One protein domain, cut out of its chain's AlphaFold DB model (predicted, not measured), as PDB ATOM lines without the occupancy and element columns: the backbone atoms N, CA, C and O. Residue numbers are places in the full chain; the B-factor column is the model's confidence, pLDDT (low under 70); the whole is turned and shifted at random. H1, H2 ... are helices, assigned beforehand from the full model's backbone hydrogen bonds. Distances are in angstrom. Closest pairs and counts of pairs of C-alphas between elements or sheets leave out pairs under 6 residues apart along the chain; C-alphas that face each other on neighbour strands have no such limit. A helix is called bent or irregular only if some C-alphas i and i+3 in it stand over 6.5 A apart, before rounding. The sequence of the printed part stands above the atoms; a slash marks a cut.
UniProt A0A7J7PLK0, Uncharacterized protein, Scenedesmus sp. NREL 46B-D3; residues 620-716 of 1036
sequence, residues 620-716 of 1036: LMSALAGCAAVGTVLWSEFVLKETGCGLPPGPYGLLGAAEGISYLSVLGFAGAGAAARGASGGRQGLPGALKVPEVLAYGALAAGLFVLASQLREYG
ATOM      1  N   LEU A 620      81.067 158.264 140.516       94.88
ATOM      2  CA  LEU A 620      82.166 158.639 141.402       94.88
ATOM      3  C   LEU A 620      81.766 158.493 142.876       94.88
ATOM      4  O   LEU A 620      82.477 157.824 143.622       94.88
ATOM      5  N   MET A 621      80.606 159.020 143.279       95.44
ATOM      6  CA  MET A 621      80.129 158.931 144.669       95.44
ATOM      7  C   MET A 621      79.911 157.484 145.120       95.44
ATOM      8  O   MET A 621      80.365 157.095 146.193       95.44
ATOM      9  N   SER A 622      79.303 156.643 144.276       95.69
ATOM     10  CA  SER A 622      79.172 155.209 144.576       95.69
ATOM     11  C   SER A 622      80.521 154.480 144.578       95.69
ATOM     12  O   SER A 622      80.704 153.563 145.378       95.69
ATOM     13  N   ALA A 623      81.501 154.901 143.767       96.50
ATOM     14  CA  ALA A 623      82.855 154.358 143.857       96.50
ATOM     15  C   ALA A 623      83.546 154.715 145.185       96.50
ATOM     16  O   ALA A 623      84.159 153.840 145.796       96.50
ATOM     17  N   LEU A 624      83.413 155.962 145.647       96.94
ATOM     18  CA  LEU A 624      83.958 156.430 146.928       96.94
ATOM     19  C   LEU A 624      83.294 155.722 148.116       96.94
ATOM     20  O   LEU A 624      83.999 155.160 148.953       96.94
ATOM     21  N   ALA A 625      81.959 155.649 148.142       96.75
ATOM     22  CA  ALA A 625      81.210 154.923 149.168       96.75
ATOM     23  C   ALA A 625      81.584 153.428 149.214       96.75
ATOM     24  O   ALA A 625      81.766 152.861 150.291       96.75
ATOM     25  N   GLY A 626      81.784 152.793 148.053       97.12
ATOM     26  CA  GLY A 626      82.263 151.412 147.972       97.12
ATOM     27  C   GLY A 626      83.679 151.217 148.522       97.12
ATOM     28  O   GLY A 626      83.949 150.203 149.162       97.12
ATOM     29  N   CYS A 627      84.578 152.183 148.318       97.62
ATOM     30  CA  CYS A 627      85.917 152.159 148.912       97.62
ATOM     31  C   CYS A 627      85.874 152.336 150.439       97.62
ATOM     32  O   CYS A 627      86.550 151.586 151.142       97.62
ATOM     33  N   ALA A 628      85.055 153.264 150.948       97.50
ATOM     34  CA  ALA A 628      84.855 153.461 152.386       97.50
ATOM     35  C   ALA A 628      84.290 152.198 153.060       97.50
ATOM     36  O   ALA A 628      84.870 151.711 154.026       97.50
ATOM     37  N   ALA A 629      83.246 151.592 152.482       97.75
ATOM     38  CA  ALA A 629      82.666 150.341 152.974       97.75
ATOM     39  C   ALA A 629      83.678 149.177 153.008       97.75
ATOM     40  O   ALA A 629      83.682 148.388 153.952       97.75
ATOM     41  N   VAL A 630      84.570 149.066 152.013       98.12
ATOM     42  CA  VAL A 630      85.662 148.077 152.068       98.12
ATOM     43  C   VAL A 630      86.643 148.390 153.203       98.12
ATOM     44  O   VAL A 630      87.094 147.457 153.863       98.12
ATOM     45  N   GLY A 631      86.949 149.664 153.460       97.19
ATOM     46  CA  GLY A 631      87.766 150.080 154.605       97.19
ATOM     47  C   GLY A 631      87.179 149.605 155.935       97.19
ATOM     48  O   GLY A 631      87.863 148.912 156.686       97.19
ATOM     49  N   THR A 632      85.895 149.887 156.178       97.06
ATOM     50  CA  THR A 632      85.174 149.462 157.391       97.06
ATOM     51  C   THR A 632      85.148 147.941 157.548       97.06
ATOM     52  O   THR A 632      85.449 147.435 158.626       97.06
ATOM     53  N   VAL A 633      84.854 147.191 156.476       97.75
ATOM     54  CA  VAL A 633      84.870 145.716 156.522       97.75
ATOM     55  C   VAL A 633      86.272 145.185 156.817       97.75
ATOM     56  O   VAL A 633      86.424 144.327 157.676       97.75
ATOM     57  N   LEU A 634      87.318 145.699 156.162       97.62
ATOM     58  CA  LEU A 634      88.692 145.256 156.426       97.62
ATOM     59  C   LEU A 634      89.160 145.588 157.851       97.62
ATOM     60  O   LEU A 634      89.952 144.830 158.408       97.62
ATOM     61  N   TRP A 635      88.672 146.683 158.441       97.56
ATOM     62  CA  TRP A 635      88.930 147.009 159.843       97.56
ATOM     63  C   TRP A 635      88.194 146.055 160.793       97.56
ATOM     64  O   TRP A 635      88.833 145.513 161.692       97.56
ATOM     65  N   SER A 636      86.909 145.766 160.551       96.38
ATOM     66  CA  SER A 636      86.163 144.749 161.309       96.38
ATOM     67  C   SER A 636      86.863 143.389 161.271       96.38
ATOM     68  O   SER A 636      87.191 142.842 162.319       96.38
ATOM     69  N   GLU A 637      87.198 142.888 160.081       96.62
ATOM     70  CA  GLU A 637      87.892 141.607 159.903       96.62
ATOM     71  C   GLU A 637      89.271 141.584 160.596       96.62
ATOM     72  O   GLU A 637      89.715 140.542 161.078       96.62
ATOM     73  N   PHE A 638      89.957 142.730 160.687       96.50
ATOM     74  CA  PHE A 638      91.203 142.848 161.445       96.50
ATOM     75  C   PHE A 638      90.970 142.757 162.961       96.50
ATOM     76  O   PHE A 638      91.636 141.960 163.620       96.50
ATOM     77  N   VAL A 639      90.007 143.505 163.510       95.19
ATOM     78  CA  VAL A 639      89.665 143.448 164.945       95.19
ATOM     79  C   VAL A 639      89.178 142.044 165.319       95.19
ATOM     80  O   VAL A 639      89.745 141.428 166.218       95.19
ATOM     81  N   LEU A 640      88.257 141.479 164.535       94.38
ATOM     82  CA  LEU A 640      87.706 140.127 164.677       94.38
ATOM     83  C   LEU A 640      88.766 139.017 164.648       94.38
ATOM     84  O   LEU A 640      88.577 137.953 165.248       94.38
ATOM     85  N   LYS A 641      89.890 139.256 163.967       95.25
ATOM     86  CA  LYS A 641      91.045 138.357 163.963       95.25
ATOM     87  C   LYS A 641      91.930 138.521 165.202       95.25
ATOM     88  O   LYS A 641      92.393 137.511 165.718       95.25
ATOM     89  N   GLU A 642      92.241 139.747 165.621       94.56
ATOM     90  CA  GLU A 642      93.191 139.984 166.723       94.56
ATOM     91  C   GLU A 642      92.554 139.790 168.110       94.56
ATOM     92  O   GLU A 642      93.217 139.284 169.013       94.56
ATOM     93  N   THR A 643      91.277 140.149 168.292       92.69
ATOM     94  CA  THR A 643      90.574 140.046 169.589       92.69
ATOM     95  C   THR A 643      89.670 138.812 169.693       92.69
ATOM     96  O   THR A 643      89.313 138.404 170.795       92.69
ATOM     97  N   GLY A 644      89.266 138.223 168.561       91.56
ATOM     98  CA  GLY A 644      88.209 137.204 168.497       91.56
ATOM     99  C   GLY A 644      86.780 137.765 168.594       91.56
ATOM    100  O   GLY A 644      85.820 137.008 168.441       91.56
ATOM    101  N   CYS A 645      86.636 139.077 168.790       89.62
ATOM    102  CA  CYS A 645      85.382 139.817 168.924       89.62
ATOM    103  C   CYS A 645      85.265 140.849 167.790       89.62
ATOM    104  O   CYS A 645      86.277 141.309 167.273       89.62
ATOM    105  N   GLY A 646      84.047 141.198 167.366       90.25
ATOM    106  CA  GLY A 646      83.833 142.147 166.259       90.25
ATOM    107  C   GLY A 646      84.308 143.576 166.559       90.25
ATOM    108  O   GLY A 646      85.044 143.828 167.513       90.25
ATOM    109  N   LEU A 647      83.842 144.553 165.778       93.25
ATOM    110  CA  LEU A 647      83.873 145.931 166.272       93.25
ATOM    111  C   LEU A 647      82.874 146.064 167.437       93.25
ATOM    112  O   LEU A 647      81.830 145.396 167.436       93.25
ATOM    113  N   PRO A 648      83.159 146.902 168.450       91.69
ATOM    114  CA  PRO A 648      82.154 147.237 169.447       91.69
ATOM    115  C   PRO A 648      80.961 147.904 168.744       91.69
ATOM    116  O   PRO A 648      81.156 148.632 167.767       91.69
ATOM    117  N   PRO A 649      79.721 147.721 169.232       90.38
ATOM    118  CA  PRO A 649      78.539 148.305 168.593       90.38
ATOM    119  C   PRO A 649      78.592 149.841 168.523       90.38
ATOM    120  O   PRO A 649      77.925 150.439 167.676       90.38
ATOM    121  N   GLY A 650      79.410 150.475 169.369       91.81
ATOM    122  CA  GLY A 650      79.523 151.925 169.496       91.81
ATOM    123  C   GLY A 650      78.327 152.538 170.233       91.81
ATOM    124  O   GLY A 650      77.356 151.834 170.539       91.81
ATOM    125  N   PRO A 651      78.368 153.851 170.522       90.75
ATOM    126  CA  PRO A 651      77.224 154.551 171.094       90.75
ATOM    127  C   PRO A 651      76.000 154.379 170.183       90.75
ATOM    128  O   PRO A 651      76.100 154.462 168.956       90.75
ATOM    129  N   TYR A 652      74.854 154.070 170.794       92.44
ATOM    130  CA  TYR A 652      73.576 153.796 170.119       92.44
ATOM    131  C   TYR A 652      73.606 152.678 169.053       92.44
ATOM    132  O   TYR A 652      72.686 152.566 168.248       92.44
ATOM    133  N   GLY A 653      74.648 151.835 169.019       90.25
ATOM    134  CA  GLY A 653      74.798 150.796 167.995       90.25
ATOM    135  C   GLY A 653      75.224 151.311 166.613       90.25
ATOM    136  O   GLY A 653      75.207 150.540 165.649       90.25
ATOM    137  N   LEU A 654      75.605 152.589 166.486       93.75
ATOM    138  CA  LEU A 654      75.901 153.223 165.195       93.75
ATOM    139  C   LEU A 654      77.116 152.613 164.483       93.75
ATOM    140  O   LEU A 654      77.100 152.488 163.257       93.75
ATOM    141  N   LEU A 655      78.145 152.183 165.223       93.88
ATOM    142  CA  LEU A 655      79.328 151.551 164.631       93.88
ATOM    143  C   LEU A 655      78.992 150.146 164.106       93.88
ATOM    144  O   LEU A 655      79.362 149.813 162.981       93.88
ATOM    145  N   GLY A 656      78.194 149.376 164.852       93.44
ATOM    146  CA  GLY A 656      77.671 148.081 164.398       93.44
ATOM    147  C   GLY A 656      76.714 148.204 163.201       93.44
ATOM    148  O   GLY A 656      76.732 147.373 162.290       93.44
ATOM    149  N   ALA A 657      75.912 149.272 163.140       95.31
ATOM    150  CA  ALA A 657      75.073 149.572 161.980       95.31
ATOM    151  C   ALA A 657      75.918 149.934 160.742       95.31
ATOM    152  O   ALA A 657      75.677 149.403 159.654       95.31
ATOM    153  N   ALA A 658      76.943 150.778 160.907       96.00
ATOM    154  CA  ALA A 658      77.879 151.141 159.844       96.00
ATOM    155  C   ALA A 658      78.664 149.923 159.324       96.00
ATOM    156  O   ALA A 658      78.823 149.760 158.110       96.00
ATOM    157  N   GLU A 659      79.096 149.031 160.217       95.69
ATOM    158  CA  GLU A 659      79.697 147.738 159.884       95.69
ATOM    159  C   GLU A 659      78.736 146.875 159.044       95.69
ATOM    160  O   GLU A 659      79.085 146.453 157.937       95.69
ATOM    161  N   GLY A 660      77.496 146.676 159.506       95.19
ATOM    162  CA  GLY A 660      76.482 145.890 158.796       95.19
ATOM    163  C   GLY A 660      76.155 146.429 157.396       95.19
ATOM    164  O   GLY A 660      76.131 145.670 156.421       95.19
ATOM    165  N   ILE A 661      75.978 147.748 157.262       97.00
ATOM    166  CA  ILE A 661      75.771 148.421 155.966       97.00
ATOM    167  C   ILE A 661      77.004 148.263 155.063       97.00
ATOM    168  O   ILE A 661      76.868 148.066 153.848       97.00
ATOM    169  N   SER A 662      78.208 148.287 155.637       97.19
ATOM    170  CA  SER A 662      79.456 148.098 154.892       97.19
ATOM    171  C   SER A 662      79.582 146.675 154.336       97.19
ATOM    172  O   SER A 662      79.878 146.517 153.149       97.19
ATOM    173  N   TYR A 663      79.248 145.638 155.117       97.25
ATOM    174  CA  TYR A 663      79.182 144.253 154.625       97.25
ATOM    175  C   TYR A 663      78.160 144.081 153.492       97.25
ATOM    176  O   TYR A 663      78.469 143.458 152.470       97.25
ATOM    177  N   LEU A 664      76.961 144.663 153.624       97.06
ATOM    178  CA  LEU A 664      75.946 144.645 152.562       97.06
ATOM    179  C   LEU A 664      76.433 145.354 151.291       97.06
ATOM    180  O   LEU A 664      76.227 144.847 150.186       97.06
ATOM    181  N   SER A 665      77.136 146.478 151.435       97.44
ATOM    182  CA  SER A 665      77.714 147.233 150.317       97.44
ATOM    183  C   SER A 665      78.808 146.436 149.598       97.44
ATOM    184  O   SER A 665      78.783 146.319 148.371       97.44
ATOM    185  N   VAL A 666      79.723 145.807 150.344       98.06
ATOM    186  CA  VAL A 666      80.770 144.914 149.806       98.06
ATOM    187  C   VAL A 666      80.159 143.730 149.050       98.06
ATOM    188  O   VAL A 666      80.568 143.438 147.920       98.06
ATOM    189  N   LEU A 667      79.134 143.082 149.615       97.94
ATOM    190  CA  LEU A 667      78.384 142.021 148.935       97.94
ATOM    191  C   LEU A 667      77.670 142.536 147.676       97.94
ATOM    192  O   LEU A 667      77.670 141.843 146.654       97.94
ATOM    193  N   GLY A 668      77.129 143.756 147.713       97.50
ATOM    194  CA  GLY A 668      76.530 144.440 146.568       97.50
ATOM    195  C   GLY A 668      77.517 144.639 145.416       97.50
ATOM    196  O   GLY A 668      77.245 144.201 144.296       97.50
ATOM    197  N   PHE A 669      78.695 145.215 145.679       97.69
ATOM    198  CA  PHE A 669      79.737 145.418 144.659       97.69
ATOM    199  C   PHE A 669      80.279 144.102 144.095       97.69
ATOM    200  O   PHE A 669      80.407 143.958 142.874       97.69
ATOM    201  N   ALA A 670      80.553 143.115 144.953       97.75
ATOM    202  CA  ALA A 670      81.013 141.801 144.512       97.75
ATOM    203  C   ALA A 670      79.944 141.076 143.672       97.75
ATOM    204  O   ALA A 670      80.252 140.546 142.599       97.75
ATOM    205  N   GLY A 671      78.682 141.101 144.113       97.56
ATOM    206  CA  GLY A 671      77.540 140.504 143.418       97.56
ATOM    207  C   GLY A 671      77.253 141.165 142.069       97.56
ATOM    208  O   GLY A 671      77.124 140.470 141.060       97.56
ATOM    209  N   ALA A 672      77.239 142.499 142.014       96.94
ATOM    210  CA  ALA A 672      77.061 143.257 140.777       96.94
ATOM    211  C   ALA A 672      78.217 143.018 139.788       96.94
ATOM    212  O   ALA A 672      77.978 142.774 138.603       96.94
ATOM    213  N   GLY A 673      79.464 142.976 140.272       96.38
ATOM    214  CA  GLY A 673      80.628 142.589 139.469       96.38
ATOM    215  C   GLY A 673      80.538 141.156 138.934       96.38
ATOM    216  O   GLY A 673      80.827 140.906 137.763       96.38
ATOM    217  N   ALA A 674      80.084 140.203 139.754       96.62
ATOM    218  CA  ALA A 674      79.874 138.817 139.331       96.62
ATOM    219  C   ALA A 674      78.773 138.702 138.262       96.62
ATOM    220  O   ALA A 674      78.957 137.999 137.264       96.62
ATOM    221  N   ALA A 675      77.666 139.432 138.424       96.69
ATOM    222  CA  ALA A 675      76.573 139.490 137.456       96.69
ATOM    223  C   ALA A 675      77.015 140.121 136.121       96.69
ATOM    224  O   ALA A 675      76.760 139.546 135.060       96.69
ATOM    225  N   ALA A 676      77.754 141.236 136.160       95.94
ATOM    226  CA  ALA A 676      78.322 141.886 134.975       95.94
ATOM    227  C   ALA A 676      79.294 140.960 134.216       95.94
ATOM    228  O   ALA A 676      79.233 140.847 132.985       95.94
ATOM    229  N   ARG A 677      80.134 140.206 134.944       95.62
ATOM    230  CA  ARG A 677      80.994 139.163 134.358       95.62
ATOM    231  C   ARG A 677      80.168 138.038 133.742       95.62
ATOM    232  O   ARG A 677      80.495 137.599 132.645       95.62
ATOM    233  N   GLY A 678      79.092 137.599 134.392       96.12
ATOM    234  CA  GLY A 678      78.165 136.605 133.841       96.12
ATOM    235  C   GLY A 678      77.559 137.045 132.504       96.12
ATOM    236  O   GLY A 678      77.626 136.303 131.524       96.12
ATOM    237  N   ALA A 679      77.047 138.277 132.438       94.75
ATOM    238  CA  ALA A 679      76.445 138.848 131.233       94.75
ATOM    239  C   ALA A 679      77.452 139.059 130.082       94.75
ATOM    240  O   ALA A 679      77.103 138.895 128.915       94.75
ATOM    241  N   SER A 680      78.711 139.385 130.393       93.62
ATOM    242  CA  SER A 680      79.762 139.697 129.408       93.62
ATOM    243  C   SER A 680      80.618 138.497 128.964       93.62
ATOM    244  O   SER A 680      81.702 138.679 128.400       93.62
ATOM    245  N   GLY A 681      80.187 137.260 129.238       94.25
ATOM    246  CA  GLY A 681      80.959 136.055 128.897       94.25
ATOM    247  C   GLY A 681      82.266 135.918 129.693       94.25
ATOM    248  O   GLY A 681      83.261 135.394 129.193       94.25
ATOM    249  N   GLY A 682      82.284 136.433 130.924       90.69
ATOM    250  CA  GLY A 682      83.393 136.359 131.875       90.69
ATOM    251  C   GLY A 682      84.503 137.393 131.675       90.69
ATOM    252  O   GLY A 682      85.514 137.313 132.370       90.69
ATOM    253  N   ARG A 683      84.365 138.340 130.732       88.06
ATOM    254  CA  ARG A 683      85.457 139.257 130.344       88.06
ATOM    255  C   ARG A 683      85.363 140.677 130.907       88.06
ATOM    256  O   ARG A 683      86.384 141.362 130.914       88.06
ATOM    257  N   GLN A 684      84.194 141.142 131.347       91.25
ATOM    258  CA  GLN A 684      84.005 142.515 131.835       91.25
ATOM    259  C   GLN A 684      83.307 142.512 133.201       91.25
ATOM    260  O   GLN A 684      82.221 141.959 133.342       91.25
ATOM    261  N   GLY A 685      83.955 143.112 134.203       93.75
ATOM    262  CA  GLY A 685      83.311 143.508 135.459       93.75
ATOM    263  C   GLY A 685      82.456 144.762 135.281       93.75
ATOM    264  O   GLY A 685      82.054 145.092 134.161       93.75
ATOM    265  N   LEU A 686      82.224 145.484 136.374       95.50
ATOM    266  CA  LEU A 686      81.536 146.772 136.350       95.50
ATOM    267  C   LEU A 686      82.269 147.774 135.430       95.50
ATOM    268  O   LEU A 686      83.483 147.669 135.223       95.50
ATOM    269  N   PRO A 687      81.563 148.730 134.804       94.69
ATOM    270  CA  PRO A 687      82.181 149.763 133.976       94.69
ATOM    271  C   PRO A 687      82.813 150.883 134.822       94.69
ATOM    272  O   PRO A 687      82.548 151.016 136.012       94.69
ATOM    273  N   GLY A 688      83.644 151.715 134.183       94.06
ATOM    274  CA  GLY A 688      84.124 152.975 134.766       94.06
ATOM    275  C   GLY A 688      84.892 152.837 136.088       94.06
ATOM    276  O   GLY A 688      85.668 151.895 136.277       94.06
ATOM    277  N   ALA A 689      84.672 153.805 136.984       93.38
ATOM    278  CA  ALA A 689      85.299 153.893 138.306       93.38
ATOM    279  C   ALA A 689      84.914 152.730 139.241       93.38
ATOM    280  O   ALA A 689      85.719 152.314 140.072       93.38
ATOM    281  N   LEU A 690      83.734 152.130 139.038       95.44
ATOM    282  CA  LEU A 690      83.180 151.048 139.864       95.44
ATOM    283  C   LEU A 690      84.015 149.752 139.840       95.44
ATOM    284  O   LEU A 690      83.812 148.867 140.668       95.44
ATOM    285  N   LYS A 691      85.003 149.641 138.944       95.69
ATOM    286  CA  LYS A 691      85.998 148.553 138.961       95.69
ATOM    287  C   LYS A 691      86.880 148.554 140.206       95.69
ATOM    288  O   LYS A 691      87.359 147.492 140.598       95.69
ATOM    289  N   VAL A 692      87.134 149.724 140.792       96.56
ATOM    290  CA  VAL A 692      87.974 149.853 141.991       96.56
ATOM    291  C   VAL A 692      87.285 149.214 143.204       96.56
ATOM    292  O   VAL A 692      87.837 148.232 143.707       96.56
ATOM    293  N   PRO A 693      86.069 149.636 143.622       97.31
ATOM    294  CA  PRO A 693      85.355 148.969 144.709       97.31
ATOM    295  C   PRO A 693      84.992 147.520 144.365       97.31
ATOM    296  O   PRO A 693      84.991 146.691 145.261       97.31
ATOM    297  N   GLU A 694      84.772 147.156 143.091       97.50
ATOM    298  CA  GLU A 694      84.589 145.748 142.701       97.50
ATOM    299  C   GLU A 694      85.793 144.883 143.113       97.50
ATOM    300  O   GLU A 694      85.627 143.859 143.774       97.50
ATOM    301  N   VAL A 695      87.014 145.274 142.727       97.12
ATOM    302  CA  VAL A 695      88.236 144.511 143.045       97.12
ATOM    303  C   VAL A 695      88.522 144.524 144.546       97.12
ATOM    304  O   VAL A 695      88.890 143.485 145.097       97.12
ATOM    305  N   LEU A 696      88.314 145.664 145.207       97.94
ATOM    306  CA  LEU A 696      88.474 145.807 146.652       97.94
ATOM    307  C   LEU A 696      87.463 144.945 147.431       97.94
ATOM    308  O   LEU A 696      87.861 144.256 148.364       97.94
ATOM    309  N   ALA A 697      86.203 144.868 146.993       98.00
ATOM    310  CA  ALA A 697      85.177 144.012 147.589       98.00
ATOM    311  C   ALA A 697      85.507 142.515 147.461       98.00
ATOM    312  O   ALA A 697      85.345 141.762 148.420       98.00
ATOM    313  N   TYR A 698      86.052 142.069 146.321       98.00
ATOM    314  CA  TYR A 698      86.595 140.705 146.214       98.00
ATOM    315  C   TYR A 698      87.784 140.467 147.162       98.00
ATOM    316  O   TYR A 698      87.961 139.344 147.634       98.00
ATOM    317  N   GLY A 699      88.584 141.500 147.444       97.81
ATOM    318  CA  GLY A 699      89.646 141.468 148.451       97.81
ATOM    319  C   GLY A 699      89.099 141.320 149.873       97.81
ATOM    320  O   GLY A 699      89.531 140.421 150.588       97.81
ATOM    321  N   ALA A 700      88.104 142.128 150.246       98.06
ATOM    322  CA  ALA A 700      87.426 142.066 151.542       98.06
ATOM    323  C   ALA A 700      86.772 140.697 151.790       98.06
ATOM    324  O   ALA A 700      87.018 140.074 152.816       98.06
ATOM    325  N   LEU A 701      86.045 140.152 150.807       98.19
ATOM    326  CA  LEU A 701      85.471 138.803 150.911       98.19
ATOM    327  C   LEU A 701      86.541 137.704 151.037       98.19
ATOM    328  O   LEU A 701      86.311 136.689 151.692       98.19
ATOM    329  N   ALA A 702      87.713 137.881 150.419       97.94
ATOM    330  CA  ALA A 702      88.833 136.958 150.592       97.94
ATOM    331  C   ALA A 702      89.501 137.095 151.973       97.94
ATOM    332  O   ALA A 702      89.969 136.088 152.506       97.94
ATOM    333  N   ALA A 703      89.520 138.302 152.552       97.38
ATOM    334  CA  ALA A 703      89.972 138.549 153.918       97.38
ATOM    335  C   ALA A 703      89.022 137.903 154.939       97.38
ATOM    336  O   ALA A 703      89.487 137.104 155.744       97.38
ATOM    337  N   GLY A 704      87.706 138.104 154.824       96.56
ATOM    338  CA  GLY A 704      86.736 137.458 155.716       96.56
ATOM    339  C   GLY A 704      86.731 135.935 155.629       96.56
ATOM    340  O   GLY A 704      86.722 135.240 156.642       96.56
ATOM    341  N   LEU A 705      86.886 135.367 154.426       97.31
ATOM    342  CA  LEU A 705      87.110 133.920 154.276       97.31
ATOM    343  C   LEU A 705      88.419 133.437 154.926       97.31
ATOM    344  O   LEU A 705      88.505 132.271 155.313       97.31
ATOM    345  N   PHE A 706      89.439 134.294 155.028       97.12
ATOM    346  CA  PHE A 706      90.689 133.986 155.720       97.12
ATOM    347  C   PHE A 706      90.534 134.078 157.245       97.12
ATOM    348  O   PHE A 706      90.955 133.148 157.929       97.12
ATOM    349  N   VAL A 707      89.887 135.125 157.770       96.50
ATOM    350  CA  VAL A 707      89.599 135.286 159.209       96.50
ATOM    351  C   VAL A 707      88.721 134.144 159.709       96.50
ATOM    352  O   VAL A 707      89.105 133.446 160.647       96.50
ATOM    353  N   LEU A 708      87.640 133.831 158.989       95.62
ATOM    354  CA  LEU A 708      86.783 132.669 159.240       95.62
ATOM    355  C   LEU A 708      87.578 131.351 159.288       95.62
ATOM    356  O   LEU A 708      87.324 130.490 160.131       95.62
ATOM    357  N   ALA A 709      88.553 131.175 158.389       96.19
ATOM    358  CA  ALA A 709      89.408 129.991 158.368       96.19
ATOM    359  C   ALA A 709      90.454 129.969 159.501       96.19
ATOM    360  O   ALA A 709      90.841 128.875 159.923       96.19
ATOM    361  N   SER A 710      90.899 131.131 159.993       95.50
ATOM    362  CA  SER A 710      91.744 131.248 161.191       95.50
ATOM    363  C   SER A 710      90.941 130.890 162.439       95.50
ATOM    364  O   SER A 710      91.320 129.966 163.153       95.50
ATOM    365  N   GLN A 711      89.761 131.488 162.628       94.75
ATOM    366  CA  GLN A 711      88.899 131.213 163.781       94.75
ATOM    367  C   GLN A 711      88.476 129.737 163.861       94.75
ATOM    368  O   GLN A 711      88.627 129.099 164.903       94.75
ATOM    369  N   LEU A 712      88.066 129.136 162.736       95.25
ATOM    370  CA  LEU A 712      87.766 127.698 162.658       95.25
ATOM    371  C   LEU A 712      88.969 126.792 162.971       95.25
ATOM    372  O   LEU A 712      88.779 125.612 163.270       95.25
ATOM    373  N   ARG A 713      90.201 127.303 162.871       96.44
ATOM    374  CA  ARG A 713      91.432 126.565 163.178       96.44
ATOM    375  C   ARG A 713      91.915 126.787 164.613       96.44
ATOM    376  O   ARG A 713      92.499 125.866 165.178       96.44
ATOM    377  N   GLU A 714      91.714 127.981 165.150       94.69
ATOM    378  CA  GLU A 714      92.187 128.412 166.469       94.69
ATOM    379  C   GLU A 714      91.173 128.058 167.564       94.69
ATOM    380  O   GLU A 714      91.524 127.357 168.510       94.69
ATOM    381  N   TYR A 715      89.903 128.434 167.384       90.62
ATOM    382  CA  TYR A 715      88.820 128.163 168.337       90.62
ATOM    383  C   TYR A 715      88.073 126.853 168.037       90.62
ATOM    384  O   TYR A 715      87.483 126.244 168.926       90.62
ATOM    385  N   GLY A 716      88.089 126.387 166.783       94.38
ATOM    386  CA  GLY A 716      87.382 125.165 166.359       94.38
ATOM    387  C   GLY A 716      85.873 125.341 166.131       94.38
ATOM    388  O   GLY A 716      85.200 124.404 165.695       94.38
TER     389      GLY A 716
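What this domain is: This is residues 620 to 716 of the 1036 residues of an uncharacterized protein of Scenedesmus sp. NREL 46B-D3 (UniProt A0A7J7PLK0). Two helices, H1 and H3, lie side by side and run the same way as one thin layer, and the long helix H2 crosses over one side of both at a steep tilt, so that the pair and H2 make a flat X of two layers. Look for H2 crossing the middle of H1 but the first part of H3, with a short link at each of its ends. The printed part has 97 residues with three named helices, in the order H1, H2, H3, and no named strand; the class is all helix. It is only just compact, close to loose, with a radius of gyration of the C-alphas of 14.7 A, and its C-alphas span 41 by 33 by 14 A.

How they stand to each other: Start with H1, residues 620 to 642. It touches H2, residues 651 to 679, with residues 626 to 636 alone, and H2 meets this touch with residues 658 to 669 alone. Find the closest C-alphas of the two at Ala 629 and Ser 662, 4.4 A apart; the helices stand at a steep tilt of 63 degrees and run opposite ways. Next, H1 touches H3, residues 688 to 714, at a shallow tilt of 11 degrees, the same way; their closest C-alphas, those of Gly 626 and Pro 693, are 5.1 A apart. H2 touches H3 with residues 666 to 673 alone, against residues 693 to 701 alone of H3, at a steep tilt of 65 degrees, opposite ways. There the closest C-alphas are those of Val 666 and Ala 697, 5.0 A apart. The helix packing is only just mostly crossed, with 1 of 3 pairs at a shallow tilt. In H1 every O i to N i+4 pair is within hydrogen-bond range; in H2 it is 23 of 25 and in H3 21 of 23.

Where its parts are: Find C-alpha 620 at (82.166, 158.639, 141.402); from there H1 runs 33.3 A to C-alpha 642. H2 begins at C-alpha 651, (77.224, 154.551, 171.094), and runs 42.8 A to C-alpha 679. It is irregular: C-alphas 652 and 655 are 8.3 A apart, and its line is a rough one. H3 runs 40.9 A from C-alpha 688 to C-alpha 714 at (92.187, 128.412, 166.469). It is neither bent nor irregular, but only just: C-alphas 688 and 691 are 6.4 A apart.

The domain as a whole: The two C-alphas farthest apart are those of Pro 651 and Gly 681, at 46.2 A. The printed part has no cut, and the links H1 to H2 and H2 to H3, each of 8 residues, are short. The mean pLDDT of the printed part is 95.5, and no printed residue is under 70.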